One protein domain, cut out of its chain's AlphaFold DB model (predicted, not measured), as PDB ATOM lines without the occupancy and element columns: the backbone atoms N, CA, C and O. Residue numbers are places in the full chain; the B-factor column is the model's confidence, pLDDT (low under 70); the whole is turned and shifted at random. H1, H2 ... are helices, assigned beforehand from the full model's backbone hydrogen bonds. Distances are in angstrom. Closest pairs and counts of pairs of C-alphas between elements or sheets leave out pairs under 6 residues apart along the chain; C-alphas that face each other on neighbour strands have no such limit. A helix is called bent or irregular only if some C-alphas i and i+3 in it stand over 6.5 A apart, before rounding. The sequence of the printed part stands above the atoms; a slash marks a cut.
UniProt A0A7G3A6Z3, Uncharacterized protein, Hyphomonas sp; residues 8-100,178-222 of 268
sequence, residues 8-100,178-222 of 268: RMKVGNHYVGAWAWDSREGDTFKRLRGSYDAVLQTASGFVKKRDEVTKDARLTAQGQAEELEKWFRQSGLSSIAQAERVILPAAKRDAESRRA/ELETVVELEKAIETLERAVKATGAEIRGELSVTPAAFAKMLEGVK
ATOM      1  N   ARG A   8      25.879 133.074  50.667       67.50
ATOM      2  CA  ARG A   8      26.890 132.785  49.635       67.50
ATOM      3  C   ARG A   8      28.173 133.590  49.884       67.50
ATOM      4  O   ARG A   8      28.208 134.783  49.589       67.50
ATOM      5  N   MET A   9      29.228 132.933  50.364       75.56
ATOM      6  CA  MET A   9      30.536 133.567  50.511       75.56
ATOM      7  C   MET A   9      31.228 133.677  49.151       75.56
ATOM      8  O   MET A   9      31.219 132.737  48.344       75.56
ATOM      9  N   LYS A  10      31.816 134.848  48.902       78.25
ATOM     10  CA  LYS A  10      32.606 135.152  47.711       78.25
ATOM     11  C   LYS A  10      34.018 135.549  48.113       78.25
ATOM     12  O   LYS A  10      34.192 136.305  49.064       78.25
ATOM     13  N   VAL A  11      34.993 135.083  47.344       79.56
ATOM     14  CA  VAL A  11      36.360 135.611  47.333       79.56
ATOM     15  C   VAL A  11      36.580 136.201  45.945       79.56
ATOM     16  O   VAL A  11      36.572 135.465  44.959       79.56
ATOM     17  N   GLY A  12      36.654 137.531  45.860       82.62
ATOM     18  CA  GLY A  12      36.601 138.239  44.580       82.62
ATOM     19  C   GLY A  12      35.336 137.874  43.792       82.62
ATOM     20  O   GLY A  12      34.211 137.987  44.288       82.62
ATOM     21  N   ASN A  13      35.524 137.363  42.573       80.38
ATOM     22  CA  ASN A  13      34.440 136.885  41.705       80.38
ATOM     23  C   ASN A  13      34.111 135.390  41.869       80.38
ATOM     24  O   ASN A  13      33.237 134.867  41.172       80.38
ATOM     25  N   HIS A  14      34.781 134.687  42.781       81.12
ATOM     26  CA  HIS A  14      34.634 133.248  42.957       81.12
ATOM     27  C   HIS A  14      33.698 132.904  44.114       81.12
ATOM     28  O   HIS A  14      33.838 133.403  45.229       81.12
ATOM     29  N   TYR A  15      32.755 131.998  43.858       86.00
ATOM     30  CA  TYR A  15      31.922 131.397  44.896       86.00
ATOM     31  C   TYR A  15      32.666 130.229  45.538       86.00
ATOM     32  O   TYR A  15      33.017 129.267  44.856       86.00
ATOM     33  N   VAL A  16      32.864 130.302  46.851       82.81
ATOM     34  CA  VAL A  16      33.597 129.279  47.619       82.81
ATOM     35  C   VAL A  16      32.671 128.333  48.387       82.81
ATOM     36  O   VAL A  16      33.114 127.321  48.918       82.81
ATOM     37  N   GLY A  17      31.362 128.611  48.361       84.50
ATOM     38  CA  GLY A  17      30.375 127.923  49.189       84.50
ATOM     39  C   GLY A  17      30.411 128.443  50.621       84.50
ATOM     40  O   GLY A  17      31.322 129.163  51.004       84.50
ATOM     41  N   ALA A  18      29.384 128.130  51.399       87.94
ATOM     42  CA  ALA A  18      29.384 128.431  52.818       87.94
ATOM     43  C   ALA A  18      29.676 127.158  53.604       87.94
ATOM     44  O   ALA A  18      29.283 126.063  53.198       87.94
ATOM     45  N   TRP A  19      30.375 127.300  54.721       89.31
ATOM     46  CA  TRP A  19      30.639 126.170  55.594       89.31
ATOM     47  C   TRP A  19      29.346 125.751  56.294       89.31
ATOM     48  O   TRP A  19      28.801 126.513  57.086       89.31
ATOM     49  N   ALA A  20      28.852 124.553  55.989       89.00
ATOM     50  CA  ALA A  20      27.548 124.079  56.456       89.00
ATOM     51  C   ALA A  20      27.634 123.057  57.600       89.00
ATOM     52  O   ALA A  20      26.608 122.586  58.083       89.00
ATOM     53  N   TRP A  21      28.846 122.689  58.016       87.06
ATOM     54  CA  TRP A  21      29.066 121.655  59.021       87.06
ATOM     55  C   TRP A  21      29.267 122.318  60.374       87.06
ATOM     56  O   TRP A  21      30.344 122.857  60.653       87.06
ATOM     57  N   ASP A  22      28.233 122.281  61.216       73.56
ATOM     58  CA  ASP A  22      28.418 122.515  62.646       73.56
ATOM     59  C   ASP A  22      29.537 121.590  63.131       73.56
ATOM     60  O   ASP A  22      29.703 120.490  62.601       73.56
ATOM     61  N   SER A  23      30.340 122.052  64.086       58.75
ATOM     62  CA  SER A  23      31.490 121.332  64.633       58.75
ATOM     63  C   SER A  23      31.057 120.033  65.324       58.75
ATOM     64  O   SER A  23      31.041 119.958  66.551       58.75
ATOM     65  N   ARG A  24      30.676 119.019  64.537       61.12
ATOM     66  CA  ARG A  24      30.509 117.635  64.970       61.12
ATOM     67  C   ARG A  24      31.832 117.219  65.606       61.12
ATOM     68  O   ARG A  24      32.903 117.588  65.114       61.12
ATOM     69  N   GLU A  25      31.743 116.533  66.741       52.47
ATOM     70  CA  GLU A  25      32.894 116.134  67.548       52.47
ATOM     71  C   GLU A  25      33.850 115.281  66.706       52.47
ATOM     72  O   GLU A  25      33.611 114.113  66.417       52.47
ATOM     73  N   GLY A  26      34.925 115.907  66.239       68.31
ATOM     74  CA  GLY A  26      35.940 115.270  65.422       68.31
ATOM     75  C   GLY A  26      37.046 116.257  65.080       68.31
ATOM     76  O   GLY A  26      36.801 117.328  64.515       68.31
ATOM     77  N   ASP A  27      38.287 115.883  65.389       80.25
ATOM     78  CA  ASP A  27      39.459 116.742  65.187       80.25
ATOM     79  C   ASP A  27      39.630 117.176  63.722       80.25
ATOM     80  O   ASP A  27      40.187 118.236  63.438       80.25
ATOM     81  N   THR A  28      39.147 116.391  62.755       90.75
ATOM     82  CA  THR A  28      39.292 116.705  61.326       90.75
ATOM     83  C   THR A  28      38.367 117.832  60.863       90.75
ATOM     84  O   THR A  28      38.862 118.782  60.257       90.75
ATOM     85  N   PHE A  29      37.067 117.813  61.189       91.69
ATOM     86  CA  PHE A  29      36.151 118.906  60.819       91.69
ATOM     87  C   PHE A  29      36.570 120.233  61.452       91.69
ATOM     88  O   PHE A  29      36.567 121.265  60.782       91.69
ATOM     89  N   LYS A  30      37.004 120.208  62.719       90.00
ATOM     90  CA  LYS A  30      37.508 121.401  63.413       90.00
ATOM     91  C   LYS A  30      38.761 121.973  62.744       90.00
ATOM     92  O   LYS A  30      38.876 123.190  62.590       90.00
ATOM     93  N   ARG A  31      39.698 121.115  62.324       91.12
ATOM     94  CA  ARG A  31      40.902 121.533  61.583       91.12
ATOM     95  C   ARG A  31      40.561 122.100  60.206       91.12
ATOM     96  O   ARG A  31      41.071 123.160  59.853       91.12
ATOM     97  N   LEU A  32      39.665 121.445  59.464       93.88
ATOM     98  CA  LEU A  32      39.192 121.945  58.171       93.88
ATOM     99  C   LEU A  32      38.509 123.310  58.316       93.88
ATOM    100  O   LEU A  32      38.824 124.220  57.555       93.88
ATOM    101  N   ARG A  33      37.639 123.479  59.320       93.38
ATOM    102  CA  ARG A  33      36.963 124.752  59.597       93.38
ATOM    103  C   ARG A  33      37.953 125.869  59.920       93.38
ATOM    104  O   ARG A  33      37.856 126.941  59.334       93.38
ATOM    105  N   GLY A  34      38.909 125.618  60.817       91.75
ATOM    106  CA  GLY A  34      39.932 126.611  61.163       91.75
ATOM    107  C   GLY A  34      40.760 127.033  59.950       91.75
ATOM    108  O   GLY A  34      40.973 128.220  59.726       91.75
ATOM    109  N   SER A  35      41.156 126.068  59.116       94.69
ATOM    110  CA  SER A  35      41.883 126.347  57.875       94.69
ATOM    111  C   SER A  35      41.032 127.124  56.863       94.69
ATOM    112  O   SER A  35      41.530 128.061  56.245       94.69
ATOM    113  N   TYR A  36      39.744 126.793  56.737       95.38
ATOM    114  CA  TYR A  36      38.794 127.528  55.901       95.38
ATOM    115  C   TYR A  36      38.681 128.994  56.337       95.38
ATOM    116  O   TYR A  36      38.844 129.892  55.512       95.38
ATOM    117  N   ASP A  37      38.485 129.241  57.633       94.00
ATOM    118  CA  ASP A  37      38.392 130.596  58.183       94.00
ATOM    119  C   ASP A  37      39.691 131.388  57.979       94.00
ATOM    120  O   ASP A  37      39.642 132.532  57.524       94.00
ATOM    121  N   ALA A  38      40.854 130.772  58.210       93.31
ATOM    122  CA  ALA A  38      42.156 131.406  57.992       93.31
ATOM    123  C   ALA A  38      42.395 131.783  56.515       93.31
ATOM    124  O   ALA A  38      42.912 132.865  56.211       93.31
ATOM    125  N   VAL A  39      41.983 130.924  55.575       95.88
ATOM    126  CA  VAL A  39      42.072 131.192  54.130       95.88
ATOM    127  C   VAL A  39      41.144 132.344  53.720       95.88
ATOM    128  O   VAL A  39      41.549 133.211  52.942       95.88
ATOM    129  N   LEU A  40      39.924 132.412  54.262       94.12
ATOM    130  CA  LEU A  40      39.008 133.529  53.999       94.12
ATOM    131  C   LEU A  40      39.460 134.843  54.639       94.12
ATOM    132  O   LEU A  40      39.315 135.914  54.040       94.12
ATOM    133  N   GLN A  41      40.031 134.777  55.841       92.75
ATOM    134  CA  GLN A  41      40.631 135.932  56.496       92.75
ATOM    135  C   GLN A  41      41.822 136.451  55.687       92.75
ATOM    136  O   GLN A  41      41.975 137.661  55.539       92.75
ATOM    137  N   THR A  42      42.611 135.549  55.097       94.81
ATOM    138  CA  THR A  42      43.714 135.903  54.196       94.81
ATOM    139  C   THR A  42      43.208 136.637  52.959       94.81
ATOM    140  O   THR A  42      43.720 137.709  52.644       94.81
ATOM    141  N   ALA A  43      42.167 136.120  52.300       95.00
ATOM    142  CA  ALA A  43      41.545 136.793  51.163       95.00
ATOM    143  C   ALA A  43      41.036 138.198  51.525       95.00
ATOM    144  O   ALA A  43      41.334 139.177  50.843       95.00
ATOM    145  N   SER A  44      40.305 138.307  52.636       94.12
ATOM    146  CA  SER A  44      39.736 139.579  53.096       94.12
ATOM    147  C   SER A  44      40.826 140.584  53.488       94.12
ATOM    148  O   SER A  44      40.743 141.764  53.142       94.12
ATOM    149  N   GLY A  45      41.873 140.122  54.177       93.81
ATOM    150  CA  GLY A  45      43.035 140.931  54.538       93.81
ATOM    151  C   GLY A  45      43.808 141.412  53.312       93.81
ATOM    152  O   GLY A  45      44.215 142.572  53.275       93.81
ATOM    153  N   PHE A  46      43.933 140.566  52.287       95.81
ATOM    154  CA  PHE A  46      44.596 140.917  51.035       95.81
ATOM    155  C   PHE A  46      43.844 142.027  50.295       95.81
ATOM    156  O   PHE A  46      44.451 143.027  49.923       95.81
ATOM    157  N   VAL A  47      42.518 141.905  50.153       95.69
ATOM    158  CA  VAL A  47      41.668 142.950  49.548       95.69
ATOM    159  C   VAL A  47      41.807 144.272  50.300       95.69
ATOM    160  O   VAL A  47      42.036 145.313  49.688       95.69
ATOM    161  N   LYS A  48      41.744 144.235  51.636       96.06
ATOM    162  CA  LYS A  48      41.927 145.434  52.461       96.06
ATOM    163  C   LYS A  48      43.301 146.073  52.229       96.06
ATOM    164  O   LYS A  48      43.378 147.280  52.013       96.06
ATOM    165  N   LYS A  49      44.374 145.274  52.230       97.44
ATOM    166  CA  LYS A  49      45.737 145.763  51.989       97.44
ATOM    167  C   LYS A  49      45.890 146.334  50.577       97.44
ATOM    168  O   LYS A  49      46.517 147.379  50.425       97.44
ATOM    169  N   ARG A  50      45.295 145.703  49.560       97.38
ATOM    170  CA  ARG A  50      45.259 146.215  48.179       97.38
ATOM    171  C   ARG A  50      44.616 147.593  48.133       97.38
ATOM    172  O   ARG A  50      45.197 148.515  47.564       97.38
ATOM    173  N   ASP A  51      43.461 147.757  48.768       97.12
ATOM    174  CA  ASP A  51      42.740 149.028  48.779       97.12
ATOM    175  C   ASP A  51      43.514 150.129  49.533       97.12
ATOM    176  O   ASP A  51      43.474 151.291  49.132       97.12
ATOM    177  N   GLU A  52      44.229 149.782  50.608       97.44
ATOM    178  CA  GLU A  52      45.124 150.697  51.335       97.44
ATOM    179  C   GLU A  52      46.304 151.146  50.464       97.44
ATOM    180  O   GLU A  52      46.559 152.340  50.324       97.44
ATOM    181  N   VAL A  53      46.999 150.188  49.848       97.50
ATOM    182  CA  VAL A  53      48.194 150.419  49.029       97.50
ATOM    183  C   VAL A  53      47.861 151.196  47.749       97.50
ATOM    184  O   VAL A  53      48.612 152.086  47.360       97.50
ATOM    185  N   THR A  54      46.701 150.934  47.139       97.06
ATOM    186  CA  THR A  54      46.224 151.646  45.936       97.06
ATOM    187  C   THR A  54      45.941 153.126  46.212       97.06
ATOM    188  O   THR A  54      46.100 153.968  45.332       97.06
ATOM    189  N   LYS A  55      45.525 153.463  47.440       97.69
ATOM    190  CA  LYS A  55      45.239 154.847  47.857       97.69
ATOM    191  C   LYS A  55      46.491 155.631  48.251       97.69
ATOM    192  O   LYS A  55      46.410 156.852  48.389       97.69
ATOM    193  N   ASP A  56      47.631 154.972  48.450       97.50
ATOM    194  CA  ASP A  56      48.875 155.649  48.813       97.50
ATOM    195  C   ASP A  56      49.533 156.272  47.574       97.50
ATOM    196  O   ASP A  56      50.233 155.609  46.809       97.50
ATOM    197  N   ALA A  57      49.334 157.582  47.401       97.38
ATOM    198  CA  ALA A  57      49.877 158.354  46.283       97.38
ATOM    199  C   ALA A  57      51.418 158.402  46.239       97.38
ATOM    200  O   ALA A  57      51.987 158.863  45.250       97.38
ATOM    201  N   ARG A  58      52.107 157.960  47.300       98.06
ATOM    202  CA  ARG A  58      53.575 157.901  47.343       98.06
ATOM    203  C   ARG A  58      54.129 156.662  46.644       98.06
ATOM    204  O   ARG A  58      55.312 156.645  46.310       98.06
ATOM    205  N   LEU A  59      53.315 155.624  46.461       97.69
ATOM    206  CA  LEU A  59      53.740 154.370  45.852       97.69
ATOM    207  C   LEU A  59      53.512 154.408  44.339       97.69
ATOM    208  O   LEU A  59      52.433 154.748  43.860       97.69
ATOM    209  N   THR A  60      54.530 154.015  43.578       97.56
ATOM    210  CA  THR A  60      54.371 153.704  42.151       97.56
ATOM    211  C   THR A  60      53.609 152.388  41.990       97.56
ATOM    212  O   THR A  60      53.546 151.597  42.928       97.56
ATOM    213  N   ALA A  61      53.088 152.088  40.796       95.44
ATOM    214  CA  ALA A  61      52.425 150.803  40.532       95.44
ATOM    215  C   ALA A  61      53.309 149.588  40.891       95.44
ATOM    216  O   ALA A  61      52.829 148.603  41.445       95.44
ATOM    217  N   GLN A  62      54.620 149.685  40.646       95.44
ATOM    218  CA  GLN A  62      55.581 148.665  41.064       95.44
ATOM    219  C   GLN A  62      55.705 148.590  42.594       95.44
ATOM    220  O   GLN A  62      55.621 147.503  43.156       95.44
ATOM    221  N   GLY A  63      55.844 149.732  43.277       96.94
ATOM    222  CA  GLY A  63      55.914 149.767  44.741       96.94
ATOM    223  C   GLY A  63      54.642 149.236  45.412       96.94
ATOM    224  O   GLY A  63      54.713 148.614  46.467       96.94
ATOM    225  N   GLN A  64      53.481 149.423  44.778       97.00
ATOM    226  CA  GLN A  64      52.217 148.841  45.224       97.00
ATOM    227  C   GLN A  64      52.236 147.306  45.138       97.00
ATOM    228  O   GLN A  64      51.876 146.634  46.106       97.00
ATOM    229  N   ALA A  65      52.700 146.749  44.016       95.50
ATOM    230  CA  ALA A  65      52.826 145.302  43.838       95.50
ATOM    231  C   ALA A  65      53.824 144.679  44.832       95.50
ATOM    232  O   ALA A  65      53.517 143.664  45.456       95.50
ATOM    233  N   GLU A  66      54.981 145.316  45.037       96.50
ATOM    234  CA  GLU A  66      56.004 144.862  45.990       96.50
ATOM    235  C   GLU A  66      55.485 144.859  47.437       96.50
ATOM    236  O   GLU A  66      55.702 143.900  48.182       96.50
ATOM    237  N   GLU A  67      54.754 145.901  47.841       97.81
ATOM    238  CA  GLU A  67      54.174 145.996  49.183       97.81
ATOM    239  C   GLU A  67      53.054 144.961  49.403       97.81
ATOM    240  O   GLU A  67      52.936 144.395  50.497       97.81
ATOM    241  N   LEU A  68      52.260 144.655  48.368       97.62
ATOM    242  CA  LEU A  68      51.255 143.588  48.421       97.62
ATOM    243  C   LEU A  68      51.885 142.201  48.502       97.62
ATOM    244  O   LEU A  68      51.466 141.384  49.326       97.62
ATOM    245  N   GLU A  69      52.906 141.933  47.687       96.69
ATOM    246  CA  GLU A  69      53.640 140.670  47.729       96.69
ATOM    247  C   GLU A  69      54.285 140.472  49.104       96.69
ATOM    248  O   GLU A  69      54.171 139.398  49.702       96.69
ATOM    249  N   LYS A  70      54.919 141.517  49.644       96.50
ATOM    250  CA  LYS A  70      55.523 141.501  50.978       96.50
ATOM    251  C   LYS A  70      54.496 141.168  52.055       96.50
ATOM    252  O   LYS A  70      54.749 140.279  52.869       96.50
ATOM    253  N   TRP A  71      53.342 141.836  52.050       96.81
ATOM    254  CA  TRP A  71      52.265 141.538  52.994       96.81
ATOM    255  C   TRP A  71      51.785 140.092  52.857       96.81
ATOM    256  O   TRP A  71      51.672 139.379  53.855       96.81
ATOM    257  N   PHE A  72      51.568 139.622  51.625       95.94
ATOM    258  CA  PHE A  72      51.115 138.258  51.383       95.94
ATOM    259  C   PHE A  72      52.117 137.234  51.924       95.94
ATOM    260  O   PHE A  72      51.723 136.325  52.654       95.94
ATOM    261  N   ARG A  73      53.415 137.419  51.662       94.44
ATOM    262  CA  ARG A  73      54.484 136.561  52.198       94.44
ATOM    263  C   ARG A  73      54.510 136.520  53.725       94.44
ATOM    264  O   ARG A  73      54.829 135.475  54.282       94.44
ATOM    265  N   GLN A  74      54.193 137.630  54.386       91.69
ATOM    266  CA  GLN A  74      54.245 137.748  55.846       91.69
ATOM    267  C   GLN A  74      52.980 137.243  56.548       91.69
ATOM    268  O   GLN A  74      53.077 136.726  57.658       91.69
ATOM    269  N   SER A  75      51.804 137.416  55.944       89.50
ATOM    270  CA  SER A  75      50.522 137.225  56.639       89.50
ATOM    271  C   SER A  75      49.574 136.227  55.976       89.50
ATOM    272  O   SER A  75      48.711 135.688  56.659       89.50
ATOM    273  N   GLY A  76      49.699 135.985  54.670       90.81
ATOM    274  CA  GLY A  76      48.758 135.149  53.916       90.81
ATOM    275  C   GLY A  76      49.333 133.837  53.387       90.81
ATOM    276  O   GLY A  76      48.602 132.878  53.167       90.81
ATOM    277  N   LEU A  77      50.644 133.774  53.170       93.94
ATOM    278  CA  LEU A  77      51.277 132.640  52.503       93.94
ATOM    279  C   LEU A  77      51.199 131.355  53.342       93.94
ATOM    280  O   LEU A  77      50.956 130.278  52.799       93.94
ATOM    281  N   SER A  78      51.366 131.470  54.663       92.06
ATOM    282  CA  SER A  78      51.355 130.329  55.585       92.06
ATOM    283  C   SER A  78      49.987 129.654  55.673       92.06
ATOM    284  O   SER A  78      49.928 128.428  55.650       92.06
ATOM    285  N   SER A  79      48.888 130.414  55.708       93.19
ATOM    286  CA  SER A  79      47.528 129.863  55.816       93.19
ATOM    287  C   SER A  79      47.149 129.032  54.584       93.19
ATOM    288  O   SER A  79      46.646 127.915  54.720       93.19
ATOM    289  N   ILE A  80      47.460 129.531  53.381       95.62
ATOM    290  CA  ILE A  80      47.234 128.821  52.115       95.62
ATOM    291  C   ILE A  80      48.131 127.582  52.040       95.62
ATOM    292  O   ILE A  80      47.642 126.486  51.764       95.62
ATOM    293  N   ALA A  81      49.424 127.720  52.349       94.38
ATOM    294  CA  ALA A  81      50.357 126.594  52.330       94.38
ATOM    295  C   ALA A  81      49.965 125.499  53.337       94.38
ATOM    296  O   ALA A  81      50.022 124.313  53.012       94.38
ATOM    297  N   GLN A  82      49.528 125.873  54.542       91.81
ATOM    298  CA  GLN A  82      49.062 124.935  55.561       91.81
ATOM    299  C   GLN A  82      47.797 124.196  55.104       91.81
ATOM    300  O   GLN A  82      47.717 122.972  55.251       91.81
ATOM    301  N   ALA A  83      46.838 124.910  54.506       94.75
ATOM    302  CA  ALA A  83      45.627 124.313  53.954       94.75
ATOM    303  C   ALA A  83      45.958 123.264  52.878       94.75
ATOM    304  O   ALA A  83      45.531 122.112  52.988       94.75
ATOM    305  N   GLU A  84      46.769 123.635  51.880       94.94
ATOM    306  CA  GLU A  84      47.113 122.782  50.733       94.94
ATOM    307  C   GLU A  84      48.002 121.596  51.092       94.94
ATOM    308  O   GLU A  84      47.774 120.479  50.626       94.94
ATOM    309  N   ARG A  85      49.040 121.827  51.898       92.44
ATOM    310  CA  ARG A  85      50.123 120.852  52.085       92.44
ATOM    311  C   ARG A  85      49.921 119.971  53.310       92.44
ATOM    312  O   ARG A  85      50.482 118.877  53.362       92.44
ATOM    313  N   VAL A  86      49.131 120.418  54.288       90.25
ATOM    314  CA  VAL A  86      48.969 119.716  55.569       90.25
ATOM    315  C   VAL A  86      47.526 119.281  55.788       90.25
ATOM    316  O   VAL A  86      47.265 118.083  55.911       90.25
ATOM    317  N   ILE A  87      46.589 120.230  55.822       92.62
ATOM    318  CA  ILE A  87      45.218 119.966  56.273       92.62
ATOM    319  C   ILE A  87      44.438 119.147  55.244       92.62
ATOM    320  O   ILE A  87      43.893 118.100  55.596       92.62
ATOM    321  N   LEU A  88      44.429 119.564  53.974       95.75
ATOM    322  CA  LEU A  88      43.713 118.853  52.912       95.75
ATOM    323  C   LEU A  88      44.221 117.411  52.717       95.75
ATOM    324  O   LEU A  88      43.394 116.498  52.728       95.75
ATOM    325  N   PRO A  89      45.540 117.137  52.611       94.19
ATOM    326  CA  PRO A  89      46.029 115.766  52.491       94.19
ATOM    327  C   PRO A  89      45.718 114.906  53.718       94.19
ATOM    328  O   PRO A  89      45.408 113.727  53.571       94.19
ATOM    329  N   ALA A  90      45.792 115.465  54.932       88.75
ATOM    330  CA  ALA A  90      45.443 114.732  56.147       88.75
ATOM    331  C   ALA A  90      43.951 114.373  56.186       88.75
ATOM    332  O   ALA A  90      43.613 113.226  56.468       88.75
ATOM    333  N   ALA A  91      43.072 115.320  55.849       93.38
ATOM    334  CA  ALA A  91      41.633 115.090  55.804       93.38
ATOM    335  C   ALA A  91      41.241 114.078  54.716       93.38
ATOM    336  O   ALA A  91      40.403 113.218  54.964       93.38
ATOM    337  N   LYS A  92      41.887 114.119  53.543       95.06
ATOM    338  CA  LYS A  92      41.676 113.123  52.480       95.06
ATOM    339  C   LYS A  92      42.057 111.713  52.920       95.06
ATOM    340  O   LYS A  92      41.285 110.791  52.694       95.06
ATOM    341  N   ARG A  93      43.206 111.550  53.590       92.00
ATOM    342  CA  ARG A  93      43.619 110.251  54.152       92.00
ATOM    343  C   ARG A  93      42.655 109.755  55.232       92.00
ATOM    344  O   ARG A  93      42.399 108.562  55.298       92.00
ATOM    345  N   ASP A  94      42.129 110.650  56.068       90.19
ATOM    346  CA  ASP A  94      41.112 110.307  57.074       90.19
ATOM    347  C   ASP A  94      39.810 109.836  56.405       90.19
ATOM    348  O   ASP A  94      39.314 108.758  56.720       90.19
ATOM    349  N   ALA A  95      39.312 110.575  55.410       92.31
ATOM    350  CA  ALA A  95      38.133 110.185  54.636       92.31
ATOM    351  C   ALA A  95      38.328 108.840  53.916       92.31
ATOM    352  O   ALA A  95      37.457 107.976  53.989       92.31
ATOM    353  N   GLU A  96      39.480 108.635  53.273       89.25
ATOM    354  CA  GLU A  96      39.832 107.377  52.607       89.25
ATOM    355  C   GLU A  96      39.920 106.214  53.599       89.25
ATOM    356  O   GLU A  96      39.341 105.161  53.352       89.25
ATOM    357  N   SER A  97      40.577 106.410  54.747       89.31
ATOM    358  CA  SER A  97      40.679 105.405  55.811       89.31
ATOM    359  C   SER A  97      39.304 105.014  56.352       89.31
ATOM    360  O   SER A  97      38.971 103.832  56.419       89.31
ATOM    361  N   ARG A  98      38.455 105.998  56.672       91.56
ATOM    362  CA  ARG A  98      37.077 105.750  57.120       91.56
ATOM    363  C   ARG A  98      36.286 105.003  56.058       91.56
ATOM    364  O   ARG A  98      35.685 103.981  56.360       91.56
ATOM    365  N   ARG A  99      36.351 105.450  54.803       89.75
ATOM    366  CA  ARG A  99      35.694 104.792  53.667       89.75
ATOM    367  C   ARG A  99      36.182 103.354  53.469       89.75
ATOM    368  O   ARG A  99      35.366 102.489  53.182       89.75
ATOM    369  N   ALA A 100      37.475 103.091  53.639       86.06
ATOM    370  CA  ALA A 100      38.050 101.751  53.539       86.06
ATOM    371  C   ALA A 100      37.613 100.832  54.692       86.06
ATOM    372  O   ALA A 100      37.490  99.629  54.487       86.06
ATOM    373  N   GLU A 178      27.994 106.636  60.007       90.38
ATOM    374  CA  GLU A 178      29.390 106.768  59.565       90.38
ATOM    375  C   GLU A 178      29.490 107.033  58.060       90.38
ATOM    376  O   GLU A 178      30.320 107.835  57.626       90.38
ATOM    377  N   LEU A 179      28.615 106.426  57.248       88.75
ATOM    378  CA  LEU A 179      28.575 106.701  55.811       88.75
ATOM    379  C   LEU A 179      28.208 108.165  55.545       88.75
ATOM    380  O   LEU A 179      28.852 108.829  54.730       88.75
ATOM    381  N   GLU A 180      27.208 108.685  56.262       90.06
ATOM    382  CA  GLU A 180      26.845 110.103  56.209       90.06
ATOM    383  C   GLU A 180      28.014 110.991  56.653       90.06
ATOM    384  O   GLU A 180      28.336 111.963  55.969       90.06
ATOM    385  N   THR A 181      28.716 110.616  57.725       90.38
ATOM    386  CA  THR A 181      29.884 111.350  58.236       90.38
ATOM    387  C   THR A 181      31.021 111.417  57.211       90.38
ATOM    388  O   THR A 181      31.610 112.481  57.017       90.38
ATOM    389  N   VAL A 182      31.316 110.320  56.504       92.00
ATOM    390  CA  VAL A 182      32.317 110.309  55.421       92.00
ATOM    391  C   VAL A 182      31.892 111.221  54.273       92.00
ATOM    392  O   VAL A 182      32.697 112.021  53.796       92.00
ATOM    393  N   VAL A 183      30.628 111.150  53.853       91.75
ATOM    394  CA  VAL A 183      30.093 112.010  52.785       91.75
ATOM    395  C   VAL A 183      30.156 113.488  53.178       91.75
ATOM    396  O   VAL A 183      30.489 114.344  52.356       91.75
ATOM    397  N   GLU A 184      29.838 113.820  54.424       92.69
ATOM    398  CA  GLU A 184      29.972 115.179  54.941       92.69
ATOM    399  C   GLU A 184      31.430 115.642  54.970       92.69
ATOM    400  O   GLU A 184      31.712 116.770  54.562       92.69
ATOM    401  N   LEU A 185      32.355 114.775  55.393       93.62
ATOM    402  CA  LEU A 185      33.783 115.078  55.444       93.62
ATOM    403  C   LEU A 185      34.336 115.368  54.045       93.62
ATOM    404  O   LEU A 185      35.066 116.339  53.859       93.62
ATOM    405  N   GLU A 186      33.943 114.583  53.043       94.94
ATOM    406  CA  GLU A 186      34.320 114.805  51.643       94.94
ATOM    407  C   GLU A 186      33.811 116.153  51.113       94.94
ATOM    408  O   GLU A 186      34.568 116.901  50.492       94.94
ATOM    409  N   LYS A 187      32.562 116.526  51.419       94.31
ATOM    410  CA  LYS A 187      32.019 117.841  51.031       94.31
ATOM    411  C   LYS A 187      32.715 119.001  51.755       94.31
ATOM    412  O   LYS A 187      32.885 120.084  51.180       94.31
ATOM    413  N   ALA A 188      33.121 118.796  53.006       94.25
ATOM    414  CA  ALA A 188      33.888 119.769  53.774       94.25
ATOM    415  C   ALA A 188      35.292 119.980  53.177       94.25
ATOM    416  O   ALA A 188      35.725 121.124  53.016       94.25
ATOM    417  N   ILE A 189      35.959 118.894  52.769       95.62
ATOM    418  CA  ILE A 189      37.227 118.925  52.021       95.62
ATOM    419  C   ILE A 189      37.054 119.722  50.723       95.62
ATOM    420  O   ILE A 189      37.782 120.689  50.515       95.62
ATOM    421  N   GLU A 190      36.056 119.389  49.898       95.88
ATOM    422  CA  GLU A 190      35.786 120.086  48.629       95.88
ATOM    423  C   GLU A 190      35.552 121.594  48.836       95.88
ATOM    424  O   GLU A 190      35.956 122.442  48.038       95.88
ATOM    425  N   THR A 191      34.895 121.964  49.933       95.06
ATOM    426  CA  THR A 191      34.628 123.371  50.256       95.06
ATOM    427  C   THR A 191      35.901 124.124  50.627       95.06
ATOM    428  O   THR A 191      36.116 125.228  50.125       95.06
ATOM    429  N   LEU A 192      36.794 123.517  51.416       96.19
ATOM    430  CA  LEU A 192      38.114 124.094  51.679       96.19
ATOM    431  C   LEU A 192      38.961 124.187  50.401       96.19
ATOM    432  O   LEU A 192      39.581 125.221  50.165       96.19
ATOM    433  N   GLU A 193      38.951 123.168  49.537       97.12
ATOM    434  CA  GLU A 193      39.670 123.203  48.253       97.12
ATOM    435  C   GLU A 193      39.212 124.356  47.363       97.12
ATOM    436  O   GLU A 193      40.033 125.065  46.775       97.12
ATOM    437  N   ARG A 194      37.896 124.580  47.279       95.81
ATOM    438  CA  ARG A 194      37.331 125.710  46.532       95.81
ATOM    439  C   ARG A 194      37.766 127.046  47.122       95.81
ATOM    440  O   ARG A 194      38.143 127.928  46.352       95.81
ATOM    441  N   ALA A 195      37.754 127.185  48.448       95.75
ATOM    442  CA  ALA A 195      38.217 128.396  49.125       95.75
ATOM    443  C   ALA A 195      39.693 128.687  48.831       95.75
ATOM    444  O   ALA A 195      40.029 129.778  48.379       95.75
ATOM    445  N   VAL A 196      40.558 127.688  48.998       96.69
ATOM    446  CA  VAL A 196      41.995 127.787  48.719       96.69
ATOM    447  C   VAL A 196      42.256 128.161  47.260       96.69
ATOM    448  O   VAL A 196      42.982 129.116  46.987       96.69
ATOM    449  N   LYS A 197      41.609 127.469  46.314       95.94
ATOM    450  CA  LYS A 197      41.763 127.738  44.879       95.94
ATOM    451  C   LYS A 197      41.296 129.142  44.503       95.94
ATOM    452  O   LYS A 197      41.957 129.799  43.701       95.94
ATOM    453  N   ALA A 198      40.168 129.594  45.049       95.88
ATOM    454  CA  ALA A 198      39.628 130.926  44.798       95.88
ATOM    455  C   ALA A 198      40.545 132.023  45.350       95.88
ATOM    456  O   ALA A 198      40.925 132.924  44.605       95.88
ATOM    457  N   THR A 199      40.960 131.911  46.614       95.62
ATOM    458  CA  THR A 199      41.891 132.856  47.246       95.62
ATOM    459  C   THR A 199      43.229 132.890  46.513       95.62
ATOM    460  O   THR A 199      43.735 133.964  46.196       95.62
ATOM    461  N   GLY A 200      43.783 131.725  46.171       96.12
ATOM    462  CA  GLY A 200      45.013 131.639  45.393       96.12
ATOM    463  C   GLY A 200      44.865 132.214  43.981       96.12
ATOM    464  O   GLY A 200      45.803 132.811  43.469       96.12
ATOM    465  N   ALA A 201      43.715 132.068  43.319       95.44
ATOM    466  CA  ALA A 201      43.482 132.673  42.006       95.44
ATOM    467  C   ALA A 201      43.415 134.205  42.073       95.44
ATOM    468  O   ALA A 201      44.078 134.858  41.269       95.44
ATOM    469  N   GLU A 202      42.687 134.750  43.050       95.12
ATOM    470  CA  GLU A 202      42.566 136.194  43.276       95.12
ATOM    471  C   GLU A 202      43.942 136.825  43.533       95.12
ATOM    472  O   GLU A 202      44.367 137.725  42.811       95.12
ATOM    473  N   ILE A 203      44.692 136.287  44.502       95.88
ATOM    474  CA  ILE A 203      46.011 136.815  44.881       95.88
ATOM    475  C   ILE A 203      46.996 136.717  43.713       95.88
ATOM    476  O   ILE A 203      47.758 137.649  43.470       95.88
ATOM    477  N   ARG A 204      46.980 135.615  42.951       96.06
ATOM    478  CA  ARG A 204      47.847 135.480  41.771       96.06
ATOM    479  C   ARG A 204      47.531 136.506  40.691       96.06
ATOM    480  O   ARG A 204      48.465 137.013  40.075       96.06
ATOM    481  N   GLY A 205      46.246 136.769  40.452       95.38
ATOM    482  CA  GLY A 205      45.802 137.768  39.483       95.38
ATOM    483  C   GLY A 205      46.303 139.159  39.852       95.38
ATOM    484  O   GLY A 205      46.910 139.830  39.024       95.38
ATOM    485  N   GLU A 206      46.140 139.539  41.117       95.12
ATOM    486  CA  GLU A 206      46.541 140.851  41.635       95.12
ATOM    487  C   GLU A 206      48.065 141.030  41.680       95.12
ATOM    488  O   GLU A 206      48.587 142.073  41.293       95.12
ATOM    489  N   LEU A 207      48.812 139.993  42.070       95.88
ATOM    490  CA  LEU A 207      50.279 140.027  42.060       95.88
ATOM    491  C   LEU A 207      50.881 139.824  40.658       95.88
ATOM    492  O   LEU A 207      52.098 139.892  40.505       95.88
ATOM    493  N   SER A 208      50.063 139.547  39.635       95.50
ATOM    494  CA  SER A 208      50.517 139.222  38.274       95.50
ATOM    495  C   SER A 208      51.555 138.087  38.221       95.50
ATOM    496  O   SER A 208      52.440 138.062  37.363       95.50
ATOM    497  N   VAL A 209      51.453 137.117  39.137       95.44
ATOM    498  CA  VAL A 209      52.381 135.980  39.222       95.44
ATOM    499  C   VAL A 209      51.823 134.749  38.516       95.44
ATOM    500  O   VAL A 209      50.634 134.424  38.583       95.44
ATOM    501  N   THR A 210      52.703 134.006  37.845       96.12
ATOM    502  CA  THR A 210      52.314 132.762  37.170       96.12
ATOM    503  C   THR A 210      51.913 131.683  38.187       96.12
ATOM    504  O   THR A 210      52.374 131.709  39.333       96.12
ATOM    505  N   PRO A 211      51.099 130.679  37.792       94.62
ATOM    506  CA  PRO A 211      50.799 129.537  38.658       94.62
ATOM    507  C   PRO A 211      52.059 128.862  39.222       94.62
ATOM    508  O   PRO A 211      52.101 128.537  40.403       94.62
ATOM    509  N   ALA A 212      53.102 128.705  38.399       95.31
ATOM    510  CA  ALA A 212      54.364 128.088  38.805       95.31
ATOM    511  C   ALA A 212      55.144 128.948  39.815       95.31
ATOM    512  O   ALA A 212      55.676 128.421  40.790       95.31
ATOM    513  N   ALA A 213      55.191 130.270  39.618       95.00
ATOM    514  CA  ALA A 213      55.838 131.174  40.569       95.00
ATOM    515  C   ALA A 213      55.120 131.167  41.927       95.00
ATOM    516  O   ALA A 213      55.774 131.118  42.965       95.00
ATOM    517  N   PHE A 214      53.786 131.147  41.919       94.44
ATOM    518  CA  PHE A 214      52.989 131.058  43.140       94.44
ATOM    519  C   PHE A 214      53.173 129.721  43.863       94.44
ATOM    520  O   PHE A 214      53.396 129.708  45.070       94.44
ATOM    521  N   ALA A 215      53.168 128.602  43.131       93.50
ATOM    522  CA  ALA A 215      53.473 127.292  43.703       93.50
ATOM    523  C   ALA A 215      54.855 127.290  44.375       93.50
ATOM    524  O   ALA A 215      54.980 126.876  45.524       93.50
ATOM    525  N   LYS A 216      55.870 127.878  43.728       93.88
ATOM    526  CA  LYS A 216      57.211 128.038  44.310       93.88
ATOM    527  C   LYS A 216      57.217 128.906  45.578       93.88
ATOM    528  O   LYS A 216      57.997 128.645  46.492       93.88
ATOM    529  N   MET A 217      56.362 129.931  45.668       93.06
ATOM    530  CA  MET A 217      56.193 130.699  46.911       93.06
ATOM    531  C   MET A 217      55.643 129.813  48.034       93.06
ATOM    532  O   MET A 217      56.188 129.836  49.135       93.06
ATOM    533  N   LEU A 218      54.615 129.008  47.752       92.00
ATOM    534  CA  LEU A 218      54.025 128.079  48.723       92.00
ATOM    535  C   LEU A 218      54.998 126.965  49.135       92.00
ATOM    536  O   LEU A 218      55.003 126.548  50.293       92.00
ATOM    537  N   GLU A 219      55.838 126.493  48.212       88.12
ATOM    538  CA  GLU A 219      56.915 125.535  48.483       88.12
ATOM    539  C   GLU A 219      57.966 126.105  49.439       88.12
ATOM    540  O   GLU A 219      58.442 125.388  50.320       88.12
ATOM    541  N   GLY A 220      58.288 127.395  49.285       83.75
ATOM    542  CA  GLY A 220      59.265 128.120  50.099       83.75
ATOM    543  C   GLY A 220      58.845 128.352  51.552       83.75
ATOM    544  O   GLY A 220      59.693 128.709  52.372       83.75
ATOM    545  N   VAL A 221      57.573 128.125  51.894       83.38
ATOM    546  CA  VAL A 221      57.139 128.033  53.291       83.38
ATOM    547  C   VAL A 221      57.780 126.779  53.881       83.38
ATOM    548  O   VAL A 221      57.466 125.658  53.462       83.38
ATOM    549  N   LYS A 222      58.725 126.974  54.815       72.44
ATOM    550  CA  LYS A 222      59.337 125.876  55.577       72.44
ATOM    551  C   LYS A 222      58.222 125.048  56.203       72.44
ATOM    552  O   LYS A 222      57.200 125.610  56.577       72.44
TER     553      LYS A 222
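AT A GLANCE: This is residues 8 to 100 and 178 to 222 of the 268 residues of an uncharacterized protein of Hyphomonas sp (UniProt A0A7G3A6Z3). Three helices, H1, the arm H2b and H3, lie side by side in an up-and-down bundle, each running against the one before. Arm H2a folds back along H1, touching it with H1's residues 42 to 54 alone, and short H4 makes a corner with H2b, the two touching only at their ends. The printed part has 138 residues with four named helices, H1 to H4, all helix, compact, radius of gyration of the C-alphas 16.5 A, spans 58 by 30 by 20 A.

IN THESE COORDINATES: H1, residues 27 to 55, 42.3 A, begins at C-alpha (39.459, 116.742, 65.187). H2, residues 61 to 100, assigned as one helix by its hydrogen bonds, is bent, C-alphas 75 and 78 being 7.0 A apart: H2a is 61 to 75, H2b 78 to 100, irregular with C-alphas 85 and 88 6.8 A apart. H3 is 178 to 206, 42.2 A; H4, 211 to 219, ends at C-alpha (56.915, 125.535, 48.483).

HOW THE PARTS SIT: H1 touches H3, closest C-alphas Tyr 36 and Leu 192, 5.5 A, a shallow tilt of 17 degrees, the same way. H2b touches H3, Ala 95 to Val 182, 5.9 A, opposite ways. O i to N i+4 pairs are within hydrogen-bond range throughout H1, H2a, H3 and H4, and 16 of 19 in H2b.

THE WHOLE: Residues 101 to 177 are cut out, an 11.7 A gap between C-alphas 100 and 178. Residues 8 and 23 to 26 are under pLDDT 70.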